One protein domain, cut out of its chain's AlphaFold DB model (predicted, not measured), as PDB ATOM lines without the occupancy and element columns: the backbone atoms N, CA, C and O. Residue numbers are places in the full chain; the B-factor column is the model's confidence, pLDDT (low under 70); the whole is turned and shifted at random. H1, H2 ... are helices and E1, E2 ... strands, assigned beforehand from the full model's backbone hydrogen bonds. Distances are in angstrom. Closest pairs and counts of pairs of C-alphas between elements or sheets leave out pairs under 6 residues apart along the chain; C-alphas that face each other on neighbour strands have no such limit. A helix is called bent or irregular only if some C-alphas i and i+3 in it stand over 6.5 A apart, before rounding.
ATOM      1  N   THR A  60     202.915 203.203 201.724       92.38
ATOM      2  CA  THR A  60     202.673 204.535 201.136       92.38
ATOM      3  C   THR A  60     201.676 205.333 201.994       92.38
ATOM      4  O   THR A  60     200.956 204.766 202.820       92.38
ATOM      5  N   GLU A  61     201.643 206.656 201.827       92.19
ATOM      6  CA  GLU A  61     200.648 207.559 202.430       92.19
ATOM      7  C   GLU A  61     199.371 207.704 201.587       92.19
ATOM      8  O   GLU A  61     198.336 208.107 202.111       92.19
ATOM      9  N   THR A  62     199.433 207.393 200.290       90.44
ATOM     10  CA  THR A  62     198.309 207.529 199.350       90.44
ATOM     11  C   THR A  62     197.553 206.212 199.184       90.44
ATOM     12  O   THR A  62     198.143 205.135 199.233       90.44
ATOM     13  N   LEU A  63     196.233 206.284 198.971       90.19
ATOM     14  CA  LEU A  63     195.404 205.105 198.701       90.19
ATOM     15  C   LEU A  63     195.870 204.419 197.398       90.19
ATOM     16  O   LEU A  63     195.821 205.062 196.348       90.19
ATOM     17  N   PRO A  64     196.270 203.131 197.418       90.00
ATOM     18  CA  PRO A  64     196.731 202.443 196.216       90.00
ATOM     19  C   PRO A  64     195.645 202.276 195.146       90.00
ATOM     20  O   PRO A  64     194.448 202.130 195.451       90.00
ATOM     21  N   ASP A  65     196.105 202.218 193.892       88.00
ATOM     22  CA  ASP A  65     195.293 201.915 192.714       88.00
ATOM     23  C   ASP A  65     194.442 200.662 192.922       88.00
ATOM     24  O   ASP A  65     194.880 199.658 193.491       88.00
ATOM     25  N   GLU A  66     193.208 200.709 192.425       86.31
ATOM     26  CA  GLU A  66     192.202 199.662 192.628       86.31
ATOM     27  C   GLU A  66     192.676 198.270 192.174       86.31
ATOM     28  O   GLU A  66     192.403 197.273 192.842       86.31
ATOM     29  N   SER A  67     193.490 198.216 191.115       86.69
ATOM     30  CA  SER A  67     194.106 196.999 190.565       86.69
ATOM     31  C   SER A  67     195.072 196.275 191.515       86.69
ATOM     32  O   SER A  67     195.295 195.076 191.355       86.69
ATOM     33  N   VAL A  68     195.643 196.974 192.504       88.69
ATOM     34  CA  VAL A  68     196.586 196.409 193.492       88.69
ATOM     35  C   VAL A  68     196.119 196.575 194.938       88.69
ATOM     36  O   VAL A  68     196.719 196.001 195.847       88.69
ATOM     37  N   ARG A  69     195.025 197.309 195.169       88.56
ATOM     38  CA  ARG A  69     194.454 197.627 196.488       88.56
ATOM     39  C   ARG A  69     194.224 196.391 197.368       88.56
ATOM     40  O   ARG A  69     194.431 196.447 198.577       88.56
ATOM     41  N   ASN A  70     193.882 195.248 196.772       89.06
ATOM     42  CA  ASN A  70     193.709 193.973 197.478       89.06
ATOM     43  C   ASN A  70     195.013 193.397 198.086       89.06
ATOM     44  O   ASN A  70     194.931 192.646 199.065       89.06
ATOM     45  N   LYS A  71     196.197 193.764 197.568       91.50
ATOM     46  CA  LYS A  71     197.525 193.384 198.094       91.50
ATOM     47  C   LYS A  71     197.934 194.215 199.327       91.50
ATOM     48  O   LYS A  71     198.868 193.829 200.033       91.50
ATOM     49  N   TYR A  72     197.214 195.299 199.629       94.44
ATOM     50  CA  TYR A  72     197.480 196.218 200.740       94.44
ATOM     51  C   TYR A  72     196.535 196.026 201.943       94.44
ATOM     52  O   TYR A  72     195.451 195.443 201.839       94.44
ATOM     53  N   VAL A  73     196.957 196.542 203.100       94.56
ATOM     54  CA  VAL A  73     196.124 196.839 204.274       94.56
ATOM     55  C   VAL A  73     196.183 198.327 204.592       94.56
ATOM     56  O   VAL A  73     197.192 198.981 204.326       94.56
ATOM     57  N   LYS A  74     195.130 198.845 205.221       95.31
ATOM     58  CA  LYS A  74     195.095 200.194 205.787       95.31
ATOM     59  C   LYS A  74     195.548 200.153 207.249       95.31
ATOM     60  O   LYS A  74     195.143 199.274 208.009       95.31
ATOM     61  N   ILE A  75     196.402 201.091 207.639       95.75
ATOM     62  CA  ILE A  75     196.885 201.308 209.007       95.75
ATOM     63  C   ILE A  75     196.477 202.727 209.400       95.75
ATOM     64  O   ILE A  75     196.728 203.657 208.641       95.75
ATOM     65  N   ILE A  76     195.859 202.902 210.565       95.31
ATOM     66  CA  ILE A  76     195.370 204.193 211.060       95.31
ATOM     67  C   ILE A  76     195.972 204.453 212.443       95.31
ATOM     68  O   ILE A  76     195.828 203.624 213.342       95.31
ATOM     69  N   PHE A  77     196.606 205.610 212.622       96.69
ATOM     70  CA  PHE A  77     196.978 206.147 213.932       96.69
ATOM     71  C   PHE A  77     195.968 207.225 214.341       96.69
ATOM     72  O   PHE A  77     195.759 208.183 213.595       96.69
ATOM     73  N   ILE A  78     195.346 207.069 215.511       95.25
ATOM     74  CA  ILE A  78     194.284 207.952 216.018       95.25
ATOM     75  C   ILE A  78     194.719 208.537 217.375       95.25
ATOM     76  O   ILE A  78     194.839 207.775 218.340       95.25
ATOM     77  N   PRO A  79     194.949 209.860 217.496       95.25
ATOM     78  CA  PRO A  79     195.348 210.504 218.746       95.25
ATOM     79  C   PRO A  79     194.151 210.766 219.688       95.25
ATOM     80  O   PRO A  79     193.978 211.881 220.165       95.25
ATOM     81  N   GLU A  80     193.286 209.784 219.959       92.56
ATOM     82  CA  GLU A  80     192.197 209.931 220.946       92.56
ATOM     83  C   GLU A  80     192.734 210.277 222.347       92.56
ATOM     84  O   GLU A  80     193.526 209.516 222.911       92.56
ATOM     85  N   THR A  81     192.276 211.396 222.921       91.56
ATOM     86  CA  THR A  81     192.691 211.888 224.247       91.56
ATOM     87  C   THR A  81     191.644 211.581 225.322       91.56
ATOM     88  O   THR A  81     191.664 210.502 225.919       91.56
ATOM     89  N   LYS A  82     190.725 212.522 225.560       90.38
ATOM     90  CA  LYS A  82     189.706 212.488 226.615       90.38
ATOM     91  C   LYS A  82     188.297 212.668 226.061       90.38
ATOM     92  O   LYS A  82     188.103 213.196 224.966       90.38
ATOM     93  N   LYS A  83     187.299 212.242 226.832       88.44
ATOM     94  CA  LYS A  83     185.884 212.485 226.543       88.44
ATOM     95  C   LYS A  83     185.446 213.803 227.187       88.44
ATOM     96  O   LYS A  83     185.612 213.971 228.389       88.44
ATOM     97  N   VAL A  84     184.864 214.710 226.407       85.75
ATOM     98  CA  VAL A  84     184.308 215.988 226.887       85.75
ATOM     99  C   VAL A  84     182.868 216.086 226.397       85.75
ATOM    100  O   VAL A  84     182.618 215.919 225.206       85.75
ATOM    101  N   ASP A  85     181.932 216.267 227.330       82.38
ATOM    102  CA  ASP A  85     180.488 216.433 227.097       82.38
ATOM    103  C   ASP A  85     179.888 215.444 226.074       82.38
ATOM    104  O   ASP A  85     179.107 215.779 225.190       82.38
ATOM    105  N   GLY A  86     180.288 214.174 226.200       79.06
ATOM    106  CA  GLY A  86     179.839 213.074 225.343       79.06
ATOM    107  C   GLY A  86     180.742 212.792 224.136       79.06
ATOM    108  O   GLY A  86     180.868 211.628 223.748       79.06
ATOM    109  N   ALA A  87     181.426 213.802 223.598       85.56
ATOM    110  CA  ALA A  87     182.297 213.692 222.429       85.56
ATOM    111  C   ALA A  87     183.716 213.207 222.781       85.56
ATOM    112  O   ALA A  87     184.213 213.419 223.888       85.56
ATOM    113  N   MET A  88     184.388 212.556 221.826       87.69
ATOM    114  CA  MET A  88     185.797 212.167 221.948       87.69
ATOM    115  C   MET A  88     186.695 213.255 221.368       87.69
ATOM    116  O   MET A  88     186.513 213.644 220.216       87.69
ATOM    117  N   GLN A  89     187.658 213.725 222.158       91.44
ATOM    118  CA  GLN A  89     188.639 214.708 221.717       91.44
ATOM    119  C   GLN A  89     189.859 214.036 221.082       91.44
ATOM    120  O   GLN A  89     190.210 212.893 221.395       91.44
ATOM    121  N   TYR A  90     190.511 214.780 220.191       92.00
ATOM    122  CA  TYR A  90     191.698 214.346 219.464       92.00
ATOM    123  C   TYR A  90     192.878 215.260 219.809       92.00
ATOM    124  O   TYR A  90     192.764 216.486 219.826       92.00
ATOM    125  N   GLY A  91     194.008 214.637 220.129       92.81
ATOM    126  CA  GLY A  91     195.313 215.253 220.313       92.81
ATOM    127  C   GLY A  91     196.039 215.474 218.986       92.81
ATOM    128  O   GLY A  91     195.446 215.418 217.909       92.81
ATOM    129  N   LYS A  92     197.352 215.668 219.067       94.56
ATOM    130  CA  LYS A  92     198.250 215.779 217.909       94.56
ATOM    131  C   LYS A  92     198.973 214.460 217.674       94.56
ATOM    132  O   LYS A  92     199.260 213.735 218.624       94.56
ATOM    133  N   LEU A  93     199.312 214.157 216.424       96.50
ATOM    134  CA  LEU A  93     200.305 213.130 216.102       96.50
ATOM    135  C   LEU A  93     201.662 213.802 215.902       96.50
ATOM    136  O   LEU A  93     201.733 214.851 215.267       96.50
ATOM    137  N   LEU A  94     202.729 213.195 216.426       95.62
ATOM    138  CA  LEU A  94     204.095 213.695 216.280       95.62
ATOM    139  C   LEU A  94     205.012 212.647 215.631       95.62
ATOM    140  O   LEU A  94     204.878 211.437 215.871       95.62
ATOM    141  N   ASP A  95     205.966 213.124 214.833       93.06
ATOM    142  CA  ASP A  95     207.039 212.315 214.252       93.06
ATOM    143  C   ASP A  95     208.140 211.964 215.285       93.06
ATOM    144  O   ASP A  95     207.951 212.066 216.504       93.06
ATOM    145  N   LYS A  96     209.294 211.474 214.813       88.19
ATOM    146  CA  LYS A  96     210.443 211.125 215.667       88.19
ATOM    147  C   LYS A  96     211.219 212.356 216.146       88.19
ATOM    148  O   LYS A  96     211.804 212.322 217.228       88.19
ATOM    149  N   GLU A  97     211.224 213.417 215.354       89.62
ATOM    150  CA  GLU A  97     211.918 214.677 215.597       89.62
ATOM    151  C   GLU A  97     211.066 215.652 216.440       89.62
ATOM    152  O   GLU A  97     211.577 216.659 216.924       89.62
ATOM    153  N   GLY A  98     209.792 215.319 216.675       88.06
ATOM    154  CA  GLY A  98     208.844 216.064 217.504       88.06
ATOM    155  C   GLY A  98     207.931 217.015 216.729       88.06
ATOM    156  O   GLY A  98     207.227 217.796 217.362       88.06
ATOM    157  N   LYS A  99     207.930 216.959 215.393       92.62
ATOM    158  CA  LYS A  99     207.095 217.806 214.532       92.62
ATOM    159  C   LYS A  99     205.682 217.250 214.415       92.62
ATOM    160  O   LYS A  99     205.469 216.041 214.504       92.62
ATOM    161  N   GLU A 100     204.733 218.148 214.192       94.19
ATOM    162  CA  GLU A 100     203.317 217.825 214.057       94.19
ATOM    163  C   GLU A 100     202.991 217.164 212.715       94.19
ATOM    164  O   GLU A 100     203.512 217.541 211.665       94.19
ATOM    165  N   VAL A 101     202.122 216.157 212.769       93.25
ATOM    166  CA  VAL A 101     201.659 215.379 211.623       93.25
ATOM    167  C   VAL A 101     200.205 215.729 211.343       93.25
ATOM    168  O   VAL A 101     199.345 215.520 212.198       93.25
ATOM    169  N   SER A 102     199.933 216.218 210.131       92.12
ATOM    170  CA  SER A 102     198.586 216.570 209.677       92.12
ATOM    171  C   SER A 102     197.609 215.402 209.831       92.12
ATOM    172  O   SER A 102     197.905 214.272 209.424       92.12
ATOM    173  N   LEU A 103     196.441 215.696 210.404       93.94
ATOM    174  CA  LEU A 103     195.351 214.745 210.596       93.94
ATOM    175  C   LEU A 103     194.280 214.955 209.526       93.94
ATOM    176  O   LEU A 103     193.908 216.091 209.241       93.94
ATOM    177  N   ASN A 104     193.741 213.856 209.014       92.88
ATOM    178  CA  ASN A 104     192.592 213.841 208.117       92.88
ATOM    179  C   ASN A 104     191.380 213.249 208.849       92.88
ATOM    180  O   ASN A 104     191.544 212.450 209.777       92.88
ATOM    181  N   ASP A 105     190.175 213.592 208.396       93.06
ATOM    182  CA  ASP A 105     188.956 212.858 208.740       93.06
ATOM    183  C   ASP A 105     188.922 211.537 207.951       93.06
ATOM    184  O   ASP A 105     188.942 211.521 206.720       93.06
ATOM    185  N   ILE A 106     188.934 210.412 208.670       92.31
ATOM    186  CA  ILE A 106     189.089 209.058 208.129       92.31
ATOM    187  C   ILE A 106     187.841 208.239 208.451       92.31
ATOM    188  O   ILE A 106     187.551 207.955 209.616       92.31
ATOM    189  N   SER A 107     187.137 207.805 207.408       87.25
ATOM    190  CA  SER A 107     185.975 206.920 207.527       87.25
ATOM    191  C   SER A 107     186.388 205.446 207.621       87.25
ATOM    192  O   SER A 107     187.123 204.949 206.764       87.25
ATOM    193  N   TYR A 108     185.874 204.726 208.622       84.25
ATOM    194  CA  TYR A 108     185.902 203.258 208.698       84.25
ATOM    195  C   TYR A 108     184.732 202.740 209.554       84.25
ATOM    196  O   TYR A 108     184.326 203.396 210.509       84.25
ATOM    197  N   ASN A 109     184.179 201.561 209.238       75.81
ATOM    198  CA  ASN A 109     183.076 200.931 209.991       75.81
ATOM    199  C   ASN A 109     181.928 201.901 210.365       75.81
ATOM    200  O   ASN A 109     181.505 201.947 211.520       75.81
ATOM    201  N   ASN A 110     181.462 202.707 209.405       79.81
ATOM    202  CA  ASN A 110     180.432 203.751 209.558       79.81
ATOM    203  C   ASN A 110     180.733 204.851 210.603       79.81
ATOM    204  O   ASN A 110     179.838 205.606 210.972       79.81
ATOM    205  N   ASN A 111     181.981 204.973 211.060       81.31
ATOM    206  CA  ASN A 111     182.458 206.037 211.939       81.31
ATOM    207  C   ASN A 111     183.464 206.927 211.194       81.31
ATOM    208  O   ASN A 111     184.162 206.458 210.293       81.31
ATOM    209  N   VAL A 112     183.565 208.193 211.604       87.62
ATOM    210  CA  VAL A 112     184.594 209.143 211.147       87.62
ATOM    211  C   VAL A 112     185.482 209.495 212.338       87.62
ATOM    212  O   VAL A 112     184.974 209.823 213.410       87.62
ATOM    213  N   VAL A 113     186.802 209.414 212.162       90.56
ATOM    214  CA  VAL A 113     187.799 209.761 213.191       90.56
ATOM    215  C   VAL A 113     188.858 210.701 212.631       90.56
ATOM    216  O   VAL A 113     189.178 210.620 211.449       90.56
ATOM    217  N   LYS A 114     189.479 211.522 213.483       93.31
ATOM    218  CA  LYS A 114     190.660 212.306 213.089       93.31
ATOM    219  C   LYS A 114     191.932 211.518 213.354       93.31
ATOM    220  O   LYS A 114     192.150 211.048 214.467       93.31
ATOM    221  N   GLY A 115     192.777 211.364 212.338       94.44
ATOM    222  CA  GLY A 115     194.001 210.569 212.443       94.44
ATOM    223  C   GLY A 115     194.893 210.652 211.208       94.44
ATOM    224  O   GLY A 115     194.664 211.461 210.312       94.44
ATOM    225  N   LYS A 116     195.908 209.786 211.150       96.19
ATOM    226  CA  LYS A 116     196.775 209.609 209.976       96.19
ATOM    227  C   LYS A 116     196.692 208.171 209.481       96.19
ATOM    228  O   LYS A 116     196.931 207.233 210.244       96.19
ATOM    229  N   GLU A 117     196.374 208.011 208.201       95.31
ATOM    230  CA  GLU A 117     196.369 206.723 207.510       95.31
ATOM    231  C   GLU A 117     197.657 206.464 206.719       95.31
ATOM    232  O   GLU A 117     198.333 207.388 206.263       95.31
ATOM    233  N   TYR A 118     197.964 205.177 206.569       95.94
ATOM    234  CA  TYR A 118     199.034 204.612 205.754       95.94
ATOM    235  C   TYR A 118     198.543 203.308 205.113       95.94
ATOM    236  O   TYR A 118     197.697 202.609 205.678       95.94
ATOM    237  N   TYR A 119     199.121 202.931 203.977       95.38
ATOM    238  CA  TYR A 119     198.756 201.728 203.232       95.38
ATOM    239  C   TYR A 119     199.976 200.832 203.054       95.38
ATOM    240  O   TYR A 119     200.921 201.220 202.376       95.38
ATOM    241  N   ALA A 120     199.974 199.641 203.661       94.88
ATOM    242  CA  ALA A 120     201.126 198.733 203.692       94.88
ATOM    243  C   ALA A 120     200.853 197.380 203.017       94.88
ATOM    244  O   ALA A 120     199.728 196.883 203.055       94.88
ATOM    245  N   LEU A 121     201.869 196.764 202.407       93.19
ATOM    246  CA  LEU A 121     201.722 195.464 201.740       93.19
ATOM    247  C   LEU A 121     201.476 194.327 202.742       93.19
ATOM    248  O   LEU A 121     202.229 194.156 203.699       93.19
ATOM    249  N   LYS A 122     200.485 193.470 202.457       92.44
ATOM    250  CA  LYS A 122     200.144 192.284 203.272       92.44
ATOM    251  C   LYS A 122     201.303 191.299 203.458       92.44
ATOM    252  O   LYS A 122     201.325 190.570 204.445       92.44
ATOM    253  N   SER A 123     202.225 191.257 202.498       89.44
ATOM    254  CA  SER A 123     203.399 190.378 202.481       89.44
ATOM    255  C   SER A 123     204.611 190.930 203.238       89.44
ATOM    256  O   SER A 123     205.533 190.165 203.509       89.44
ATOM    257  N   ALA A 124     204.636 192.224 203.573       90.31
ATOM    258  CA  ALA A 124     205.751 192.842 204.282       90.31
ATOM    259  C   ALA A 124     205.620 192.646 205.800       90.31
ATOM    260  O   ALA A 124     204.521 192.672 206.356       90.31
ATOM    261  N   SER A 125     206.740 192.486 206.508       90.69
ATOM    262  CA  SER A 125     206.726 192.480 207.971       90.69
ATOM    263  C   SER A 125     206.635 193.901 208.529       90.69
ATOM    264  O   SER A 125     207.134 194.866 207.943       90.69
ATOM    265  N   TRP A 126     206.078 194.035 209.738       92.75
ATOM    266  CA  TRP A 126     206.037 195.322 210.443       92.75
ATOM    267  C   TRP A 126     207.427 195.974 210.579       92.75
ATOM    268  O   TRP A 126     207.554 197.194 210.505       92.75
ATOM    269  N   ARG A 127     208.492 195.172 210.733       89.75
ATOM    270  CA  ARG A 127     209.874 195.668 210.824       89.75
ATOM    271  C   ARG A 127     210.363 196.285 209.512       89.75
ATOM    272  O   ARG A 127     211.147 197.228 209.570       89.75
ATOM    273  N   GLU A 128     209.936 195.782 208.360       90.75
ATOM    274  CA  GLU A 128     210.296 196.363 207.063       90.75
ATOM    275  C   GLU A 128     209.515 197.659 206.836       90.75
ATOM    276  O   GLU A 128     210.130 198.703 206.648       90.75
ATOM    277  N   ILE A 129     208.189 197.629 207.008       92.31
ATOM    278  CA  ILE A 129     207.292 198.799 206.916       92.31
ATOM    279  C   ILE A 129     207.758 199.956 207.811       92.31
ATOM    280  O   ILE A 129     207.915 201.082 207.346       92.31
ATOM    281  N   LYS A 130     208.050 199.676 209.088       89.81
ATOM    282  CA  LYS A 130     208.534 200.664 210.066       89.81
ATOM    283  C   LYS A 130     209.811 201.376 209.609       89.81
ATOM    284  O   LYS A 130     209.998 202.542 209.941       89.81
ATOM    285  N   ASN A 131     210.700 200.684 208.899       88.69
ATOM    286  CA  ASN A 131     212.000 201.212 208.469       88.69
ATOM    287  C   ASN A 131     212.033 201.596 206.977       88.69
ATOM    288  O   ASN A 131     213.084 202.009 206.490       88.69
ATOM    289  N   TYR A 132     210.911 201.467 206.263       92.75
ATOM    290  CA  TYR A 132     210.819 201.773 204.841       92.75
ATOM    291  C   TYR A 132     211.035 203.268 204.580       92.75
ATOM    292  O   TYR A 132     210.572 204.137 205.331       92.75
ATOM    293  N   LYS A 133     211.749 203.549 203.491       90.12
ATOM    294  CA  LYS A 133     212.067 204.889 203.013       90.12
ATOM    295  C   LYS A 133     211.735 205.001 201.534       90.12
ATOM    296  O   LYS A 133     212.020 204.084 200.770       90.12
ATOM    297  N   GLU A 134     211.262 206.173 201.148       87.88
ATOM    298  CA  GLU A 134     211.030 206.570 199.768       87.88
ATOM    299  C   GLU A 134     211.659 207.953 199.564       87.88
ATOM    300  O   GLU A 134     211.442 208.865 200.362       87.88
ATOM    301  N   ASN A 135     212.516 208.099 198.545       85.00
ATOM    302  CA  ASN A 135     213.321 209.313 198.321       85.00
ATOM    303  C   ASN A 135     214.041 209.797 199.603       85.00
ATOM    304  O   ASN A 135     213.957 210.959 199.996       85.00
ATOM    305  N   ASP A 136     214.680 208.849 200.297       84.69
ATOM    306  CA  ASP A 136     215.323 208.967 201.615       84.69
ATOM    307  C   ASP A 136     214.451 209.406 202.808       84.69
ATOM    308  O   ASP A 136     214.899 209.316 203.958       84.69
ATOM    309  N   LYS A 137     213.194 209.799 202.593       85.94
ATOM    310  CA  LYS A 137     212.237 210.128 203.655       85.94
ATOM    311  C   LYS A 137     211.605 208.851 204.205       85.94
ATOM    312  O   LYS A 137     211.320 207.920 203.460       85.94
ATOM    313  N   GLN A 138     211.396 208.786 205.518       90.31
ATOM    314  CA  GLN A 138     210.754 207.637 206.160       90.31
ATOM    315  C   GLN A 138     209.234 207.756 206.030       90.31
ATOM    316  O   GLN A 138     208.665 208.709 206.551       90.31
ATOM    317  N   VAL A 139     208.582 206.797 205.369       91.69
ATOM    318  CA  VAL A 139     207.154 206.913 205.012       91.69
ATOM    319  C   VAL A 139     206.245 206.753 206.233       91.69
ATOM    320  O   VAL A 139     205.374 207.579 206.472       91.69
ATOM    321  N   LEU A 140     206.471 205.740 207.077       93.00
ATOM    322  CA  LEU A 140     205.755 205.619 208.354       93.00
ATOM    323  C   LEU A 140     206.518 206.404 209.434       93.00
ATOM    324  O   LEU A 140     207.322 205.836 210.182       93.00
ATOM    325  N   PHE A 141     206.300 207.721 209.497       91.25
ATOM    326  CA  PHE A 141     207.031 208.648 210.380       91.25
ATOM    327  C   PHE A 141     206.385 208.913 211.752       91.25
ATOM    328  O   PHE A 141     207.128 209.194 212.692       91.25
ATOM    329  N   VAL A 142     205.062 208.764 211.916       94.69
ATOM    330  CA  VAL A 142     204.363 208.904 213.219       94.69
ATOM    331  C   VAL A 142     205.019 208.039 214.306       94.69
ATOM    332  O   VAL A 142     205.335 206.874 214.061       94.69
ATOM    333  N   ARG A 143     205.212 208.578 215.520       92.88
ATOM    334  CA  ARG A 143     205.784 207.840 216.670       92.88
ATOM    335  C   ARG A 143     204.917 207.865 217.921       92.88
ATOM    336  O   ARG A 143     204.720 206.823 218.545       92.88
ATOM    337  N   LYS A 144     204.422 209.044 218.284       94.38
ATOM    338  CA  LYS A 144     203.662 209.302 219.513       94.38
ATOM    339  C   LYS A 144     202.473 210.206 219.209       94.38
ATOM    340  O   LYS A 144     202.480 210.908 218.198       94.38
ATOM    341  N   ALA A 145     201.490 210.211 220.098       94.44
ATOM    342  CA  ALA A 145     200.568 211.334 220.190       94.44
ATOM    343  C   ALA A 145     201.082 212.358 221.219       94.44
ATOM    344  O   ALA A 145     201.936 212.046 222.052       94.44
ATOM    345  N   ASP A 146     200.546 213.570 221.168       93.25
ATOM    346  CA  ASP A 146     200.549 214.531 222.270       93.25
ATOM    347  C   ASP A 146     199.098 214.909 222.589       93.25
ATOM    348  O   ASP A 146     198.242 214.904 221.701       93.25
ATOM    349  N   ASN A 147     198.799 215.199 223.853       91.38
ATOM    350  CA  ASN A 147     197.458 215.619 224.238       91.38
ATOM    351  C   ASN A 147     197.242 217.100 223.867       91.38
ATOM    352  O   ASN A 147     198.175 217.902 223.866       91.38
ATOM    353  N   ASN A 148     196.000 217.481 223.572       86.50
ATOM    354  CA  ASN A 148     195.610 218.888 223.406       86.50
ATOM    355  C   ASN A 148     195.103 219.472 224.740       86.50
ATOM    356  O   ASN A 148     194.114 220.197 224.779       86.50
ATOM    357  N   GLU A 149     195.745 219.103 225.854       90.56
ATOM    358  CA  GLU A 149     195.408 219.633 227.175       90.56
ATOM    359  C   GLU A 149     195.983 221.043 227.354       90.56
ATOM    360  O   GLU A 149     197.161 221.280 227.073       90.56
ATOM    361  N   ILE A 150     195.146 221.970 227.824       86.00
ATOM    362  CA  ILE A 150     195.513 223.385 228.003       86.00
ATOM    363  C   ILE A 150     196.041 223.640 229.424       86.00
ATOM    364  O   ILE A 150     196.945 224.450 229.604       86.00
ATOM    365  N   ASP A 151     195.529 222.920 230.430       86.50
ATOM    366  CA  ASP A 151     196.056 222.943 231.802       86.50
ATOM    367  C   ASP A 151     197.439 222.253 231.842       86.50
ATOM    368  O   ASP A 151     197.512 221.034 231.645       86.50
ATOM    369  N   PRO A 152     198.542 222.974 232.140       86.50
ATOM    370  CA  PRO A 152     199.882 222.390 232.134       86.50
ATOM    371  C   PRO A 152     200.063 221.260 233.155       86.50
ATOM    372  O   PRO A 152     200.836 220.335 232.910       86.50
ATOM    373  N   LYS A 153     199.338 221.292 234.283       85.88
ATOM    374  CA  LYS A 153     199.425 220.274 235.341       85.88
ATOM    375  C   LYS A 153     198.720 218.988 234.916       85.88
ATOM    376  O   LYS A 153     199.237 217.901 235.160       85.88
ATOM    377  N   LYS A 154     197.572 219.095 234.239       88.69
ATOM    378  CA  LYS A 154     196.887 217.935 233.640       88.69
ATOM    379  C   LYS A 154     197.670 217.384 232.454       88.69
ATOM    380  O   LYS A 154     197.844 216.172 232.356       88.69
ATOM    381  N   LYS A 155     198.242 218.259 231.615       89.31
ATOM    382  CA  LYS A 155     199.141 217.865 230.521       89.31
ATOM    383  C   LYS A 155     200.358 217.088 231.027       89.31
ATOM    384  O   LYS A 155     200.782 216.132 230.381       89.31
ATOM    385  N   GLU A 156     200.898 217.476 232.183       89.12
ATOM    386  CA  GLU A 156     202.014 216.778 232.816       89.12
ATOM    387  C   GLU A 156     201.635 215.390 233.364       89.12
ATOM    388  O   GLU A 156     202.472 214.485 233.324       89.12
ATOM    389  N   ILE A 157     200.406 215.192 233.847       87.00
ATOM    390  CA  ILE A 157     199.933 213.871 234.288       87.00
ATOM    391  C   ILE A 157     199.659 212.987 233.067       87.00
ATOM    392  O   ILE A 157     200.279 211.937 232.918       87.00
ATOM    393  N   HIS A 158     198.811 213.445 232.142       91.69
ATOM    394  CA  HIS A 158     198.298 212.662 231.012       91.69
ATOM    395  C   HIS A 158     199.280 212.542 229.836       91.69
ATOM    396  O   HIS A 158     198.927 212.755 228.673       91.69
ATOM    397  N   LYS A 159     200.538 212.201 230.124       92.06
ATOM    398  CA  LYS A 159     201.593 211.967 229.127       92.06
ATOM    399  C   LYS A 159     201.251 210.763 228.246       92.06
ATOM    400  O   LYS A 159     200.636 209.798 228.690       92.06
ATOM    401  N   PHE A 160     201.666 210.799 226.980       93.25
ATOM    402  CA  PHE A 160     201.502 209.664 226.069       93.25
ATOM    403  C   PHE A 160     202.342 208.471 226.544       93.25
ATOM    404  O   PHE A 160     203.568 208.573 226.623       93.25
ATOM    405  N   LEU A 161     201.691 207.338 226.820       90.06
ATOM    406  CA  LEU A 161     202.357 206.088 227.181       90.06
ATOM    407  C   LEU A 161     202.772 205.303 225.937       90.06
ATOM    408  O   LEU A 161     203.936 204.948 225.763       90.06
ATOM    409  N   THR A 162     201.778 204.935 225.127       92.12
ATOM    410  CA  THR A 162     201.906 203.923 224.076       92.12
ATOM    411  C   THR A 162     200.642 203.882 223.207       92.12
ATOM    412  O   THR A 162     199.746 204.716 223.348       92.12
ATOM    413  N   TRP A 163     200.555 202.918 222.295       92.94
ATOM    414  CA  TRP A 163     199.384 202.679 221.454       92.94
ATOM    415  C   TRP A 163     198.538 201.523 222.007       92.94
ATOM    416  O   TRP A 163     199.004 200.730 222.823       92.94
ATOM    417  N   LYS A 164     197.294 201.385 221.544       91.31
ATOM    418  CA  LYS A 164     196.479 200.178 221.740       91.31
ATOM    419  C   LYS A 164     195.875 199.682 220.433       91.31
ATOM    420  O   LYS A 164     195.561 200.479 219.550       91.31
ATOM    421  N   LEU A 165     195.697 198.367 220.350       88.81
ATOM    422  CA  LEU A 165     195.091 197.650 219.229       88.81
ATOM    423  C   LEU A 165     193.914 196.828 219.774       88.81
ATOM    424  O   LEU A 165     194.089 195.758 220.361       88.81
ATOM    425  N   GLY A 166     192.701 197.368 219.647       83.81
ATOM    426  CA  GLY A 166     191.552 196.890 220.420       83.81
ATOM    427  C   GLY A 166     191.722 197.222 221.909       83.81
ATOM    428  O   GLY A 166     191.989 198.368 222.260       83.81
ATOM    429  N   SER A 167     191.580 196.227 222.790       79.00
ATOM    430  CA  SER A 167     191.744 196.404 224.244       79.00
ATOM    431  C   SER A 167     193.194 196.343 224.742       79.00
ATOM    432  O   SER A 167     193.455 196.726 225.879       79.00
ATOM    433  N   ARG A 168     194.148 195.866 223.932       82.62
ATOM    434  CA  ARG A 168     195.532 195.623 224.375       82.62
ATOM    435  C   ARG A 168     196.437 196.813 224.098       82.62
ATOM    436  O   ARG A 168     196.413 197.338 222.988       82.62
ATOM    437  N   LYS A 169     197.277 197.182 225.071       88.50
ATOM    438  CA  LYS A 169     198.423 198.076 224.848       88.50
ATOM    439  C   LYS A 169     199.448 197.373 223.957       88.50
ATOM    440  O   LYS A 169     199.790 196.224 224.210       88.50
ATOM    441  N   GLU A 170     199.940 198.073 222.944       89.75
ATOM    442  CA  GLU A 170     200.887 197.573 221.947       89.75
ATOM    443  C   GLU A 170     201.994 198.606 221.723       89.75
ATOM    444  O   GLU A 170     201.732 199.806 221.672       89.75
ATOM    445  N   PHE A 171     203.234 198.149 221.528       92.12
ATOM    446  CA  PHE A 171     204.409 199.015 221.363       92.12
ATOM    447  C   PHE A 171     204.970 198.941 219.924       92.12
ATOM    448  O   PHE A 171     206.083 198.446 219.722       92.12
ATOM    449  N   PRO A 172     204.254 199.447 218.894       91.44
ATOM    450  CA  PRO A 172     204.607 199.268 217.479       91.44
ATOM    451  C   PRO A 172     205.993 199.801 217.081       91.44
ATOM    452  O   PRO A 172     206.539 199.417 216.044       91.44
ATOM    453  N   PHE A 173     206.591 200.676 217.892       90.62
ATOM    454  CA  PHE A 173     207.903 201.265 217.623       90.62
ATOM    455  C   PHE A 173     209.063 200.640 218.410       90.62
ATOM    456  O   PHE A 173     210.207 201.056 218.213       90.62
ATOM    457  N   TYR A 174     208.827 199.580 219.188       88.19
ATOM    458  CA  TYR A 174     209.900 198.789 219.807       88.19
ATOM    459  C   TYR A 174     210.626 197.909 218.763       88.19
ATOM    460  O   TYR A 174     210.269 197.896 217.577       88.19
ATOM    461  N   ALA A 175     211.741 197.279 219.141       79.25
ATOM    462  CA  ALA A 175     212.670 196.630 218.199       79.25
ATOM    463  C   ALA A 175     212.226 195.225 217.743       79.25
ATOM    464  O   ALA A 175     212.623 194.757 216.673       79.25
ATOM    465  N   ASP A 176     211.410 194.576 218.561       83.88
ATOM    466  CA  ASP A 176     210.988 193.177 218.515       83.88
ATOM    467  C   ASP A 176     209.500 192.992 218.163       83.88
ATOM    468  O   ASP A 176     209.080 191.866 217.876       83.88
ATOM    469  N   TYR A 177     208.730 194.087 218.136       89.00
ATOM    470  CA  TYR A 177     207.299 194.109 217.834       89.00
ATOM    471  C   TYR A 177     206.964 193.455 216.483       89.00
ATOM    472  O   TYR A 177     207.601 193.716 215.456       89.00
ATOM    473  N   LYS A 178     205.918 192.620 216.482       87.81
ATOM    474  CA  LYS A 178     205.458 191.836 215.329       87.81
ATOM    475  C   LYS A 178     203.945 191.941 215.196       87.81
ATOM    476  O   LYS A 178     203.219 191.505 216.081       87.81
ATOM    477  N   LEU A 179     203.487 192.414 214.040       89.31
ATOM    478  CA  LEU A 179     202.091 192.332 213.625       89.31
ATOM    479  C   LEU A 179     201.974 191.438 212.384       89.31
ATOM    480  O   LEU A 179     202.820 191.498 211.492       89.31
ATOM    481  N   LYS A 180     200.922 190.614 212.339       87.81
ATOM    482  CA  LYS A 180     200.520 189.803 211.181       87.81
ATOM    483  C   LYS A 180     199.357 190.490 210.467       87.81
ATOM    484  O   LYS A 180     198.321 190.733 211.086       87.81
ATOM    485  N   PHE A 181     199.505 190.749 209.170       90.81
ATOM    486  CA  PHE A 181     198.483 191.421 208.355       90.81
ATOM    487  C   PHE A 181     197.401 190.485 207.789       90.81
ATOM    488  O   PHE A 181     196.420 190.952 207.227       90.81
ATOM    489  N   GLU A 182     197.546 189.176 208.008       85.75
ATOM    490  CA  GLU A 182     196.694 188.077 207.511       85.75
ATOM    491  C   GLU A 182     195.178 188.288 207.691       85.75
ATOM    492  O   GLU A 182     194.396 187.820 206.871       85.75
ATOM    493  N   LYS A 183     194.765 188.995 208.751       88.19
ATOM    494  CA  LYS A 183     193.358 189.252 209.110       88.19
ATOM    495  C   LYS A 183     192.857 190.670 208.785       88.19
ATOM    496  O   LYS A 183     191.732 191.005 209.152       88.19
ATOM    497  N   TYR A 184     193.683 191.511 208.163       92.44
ATOM    498  CA  TYR A 184     193.400 192.928 207.908       92.44
ATOM    499  C   TYR A 184     193.256 193.215 206.402       92.44
ATOM    500  O   TYR A 184     193.776 192.486 205.551       92.44
ATOM    501  N   SER A 185     192.544 194.287 206.057       91.75
ATOM    502  CA  SER A 185     192.356 194.766 204.681       91.75
ATOM    503  C   SER A 185     192.405 196.298 204.640       91.75
ATOM    504  O   SER A 185     192.992 196.927 205.520       91.75
ATOM    505  N   ILE A 186     191.845 196.909 203.596       90.00
ATOM    506  CA  ILE A 186     191.605 198.356 203.539       90.00
ATOM    507  C   ILE A 186     190.390 198.702 204.415       90.00
ATOM    508  O   ILE A 186     190.423 199.651 205.193       90.00
ATOM    509  N   ASP A 187     189.352 197.875 204.312       88.00
ATOM    510  CA  ASP A 187     188.026 198.010 204.928       88.00
ATOM    511  C   ASP A 187     188.013 197.525 206.386       88.00
ATOM    512  O   ASP A 187     187.274 198.050 207.213       88.00
ATOM    513  N   ASN A 188     188.883 196.562 206.719       90.62
ATOM    514  CA  ASN A 188     189.204 196.148 208.085       90.62
ATOM    515  C   ASN A 188     190.633 196.606 208.454       90.62
ATOM    516  O   ASN A 188     191.573 195.803 208.356       90.62
ATOM    517  N   PRO A 189     190.832 197.891 208.810       93.50
ATOM    518  CA  PRO A 189     192.151 198.469 209.048       93.50
ATOM    519  C   PRO A 189     192.814 197.989 210.348       93.50
ATOM    520  O   PRO A 189     192.167 197.595 211.320       93.50
ATOM    521  N   VAL A 190     194.141 198.108 210.399       94.38
ATOM    522  CA  VAL A 190     194.904 198.094 211.654       94.38
ATOM    523  C   VAL A 190     194.728 199.452 212.330       94.38
ATOM    524  O   VAL A 190     195.163 200.462 211.786       94.38
ATOM    525  N   ILE A 191     194.123 199.488 213.517       93.38
ATOM    526  CA  ILE A 191     193.846 200.736 214.242       93.38
ATOM    527  C   ILE A 191     194.731 200.822 215.485       93.38
ATOM    528  O   ILE A 191     194.582 200.020 216.406       93.38
ATOM    529  N   PHE A 192     195.611 201.821 215.523       95.00
ATOM    530  CA  PHE A 192     196.372 202.211 216.705       95.00
ATOM    531  C   PHE A 192     195.759 203.475 217.311       95.00
ATOM    532  O   PHE A 192     195.990 204.585 216.831       95.00
ATOM    533  N   GLN A 193     194.990 203.314 218.384       93.94
ATOM    534  CA  GLN A 193     194.538 204.436 219.216       93.94
ATOM    535  C   GLN A 193     195.629 204.789 220.232       93.94
ATOM    536  O   GLN A 193     196.315 203.895 220.733       93.94
ATOM    537  N   SER A 194     195.804 206.067 220.554       94.12
ATOM    538  CA  SER A 194     196.699 206.484 221.636       94.12
ATOM    539  C   SER A 194     196.222 206.007 223.009       94.12
ATOM    540  O   SER A 194     195.026 205.848 223.266       94.12
ATOM    541  N   VAL A 195     197.185 205.805 223.906       91.31
ATOM    542  CA  VAL A 195     196.977 205.602 225.339       91.31
ATOM    543  C   VAL A 195     197.789 206.660 226.074       91.31
ATOM    544  O   VAL A 195     199.016 206.715 225.949       91.31
ATOM    545  N   PHE A 196     197.093 207.498 226.831       91.56
ATOM    546  CA  PHE A 196     197.678 208.477 227.742       91.56
ATOM    547  C   PHE A 196     197.676 207.916 229.168       91.56
ATOM    548  O   PHE A 196     196.946 206.968 229.455       91.56
ATOM    549  N   ASP A 197     198.529 208.449 230.037       88.44
ATOM    550  CA  ASP A 197     198.627 207.991 231.422       88.44
ATOM    551  C   ASP A 197     197.406 208.479 232.235       88.44
ATOM    552  O   ASP A 197     197.116 209.677 232.207       88.44
ATOM    553  N   PRO A 198     196.647 207.597 232.908       86.94
ATOM    554  CA  PRO A 198     195.471 207.998 233.682       86.94
ATOM    555  C   PRO A 198     195.843 208.522 235.083       86.94
ATOM    556  O   PRO A 198     196.943 208.269 235.587       86.94
TER     557      PRO A 198
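This is residues 60 to 198 of the 1219 residues of the protein "C protein alpha-antigen" of Peptoniphilus harei (UniProt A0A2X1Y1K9). A strongly twisted wall of six strands runs through this domain, with the small two-strand sheet of E4 and E7 over one of its faces. Two hairpins, E2 with E3 and E5 with the first part of the sharply bent E6, reach out to the side away from E4, E7 and the short helix H1; H2 lies at one end of the longest axis and the unnamed residues 60 to 71 at the other. The printed part has 139 residues, with two named helices and ten named strands in the order E1 E2 E3 E4 E5 E6 H1 E7 H2 E8 E9 E10; the large sheet runs E5 E6 E1 E10 E8 E9 and is mixed. The class is mostly strand, though under half of the residues are in named elements. The whole is compact, with a radius of gyration of the C-alphas of 15.3 A and spans of 48 by 33 by 27 A.

Start at residue 60 and pass the unnamed residues 60 to 71 to reach E1, residues 72 to 78, an inner strand of the large sheet. Across one break of 1 residue E1 runs on into E2, residues 80 to 84, at 46 degrees. E2 forms a hairpin with E3, residues 87 to 90; look for N 84 and O 87, 2.9 A apart. E3 runs on into E4, residues 92 to 94, at 27 degrees. Next come E5, residues 104 to 108, and E6, residues 111 to 121, a hairpin in which N 106 and O 113 are 2.8 A apart. E6 bends by 98 degrees at residue 114, and its pairing is staggered: residues 111 to 115 pair with E5, residues 116 to 121 with E1. E6 and E1 are antiparallel, with N 75 and O 118 at 2.8 A. H1, residues 126 to 131, only grazes the large sheet. E7, residues 144 to 146, is the antiparallel neighbour of E4, with N 92 and O 146 at 2.9 A. H2, residues 152 to 157, is not on the large sheet. E8, residues 160 to 165, makes a hairpin with the edge strand E9, residues 168 to 170, with N 165 and O 168 at 2.9 A. The closest C-alphas of E7 and E8 are those of Ala 145 and Phe 160, 6.2 A apart. E10, residues 190 to 196, is parallel to E1, with N 76 and O 190 at 2.8 A, and antiparallel to E8, with N 164 and O 193 at 2.8 A. The closest C-alphas of E7 and E10 are those of Ala 145 and Ser 194, 6.4 A apart. In H2 every O i to N i+4 pair is within hydrogen-bond range; in H1 it is 1 of 2.

Find C-alpha 72 at (197.480, 196.218, 200.740); from there E1 runs 19.5 A to C-alpha 78. E2 then measures 11.6 A, E3 9.9 A and E4 6.4 A. E5 covers 12.5 A, and E6, the longest strand by residues, 24.2 A from C-alpha 111 at (182.458, 206.037, 211.939). H1 is 8.6 A long, E7 6.7 A and H2 8.8 A. E8 measures 15.2 A and E9 6.2 A. E10 runs 19.3 A and ends with C-alpha 196 at (197.678, 208.477, 227.742).

The two C-alphas farthest apart are those of Ser 67 and Lys 153, 50.7 A. The printed part has no cut. The long links are H1 to E7, with 12 residues, and E9 to E10, with 19. The mean pLDDT of the printed part is 90.2, and no printed residue is under 70.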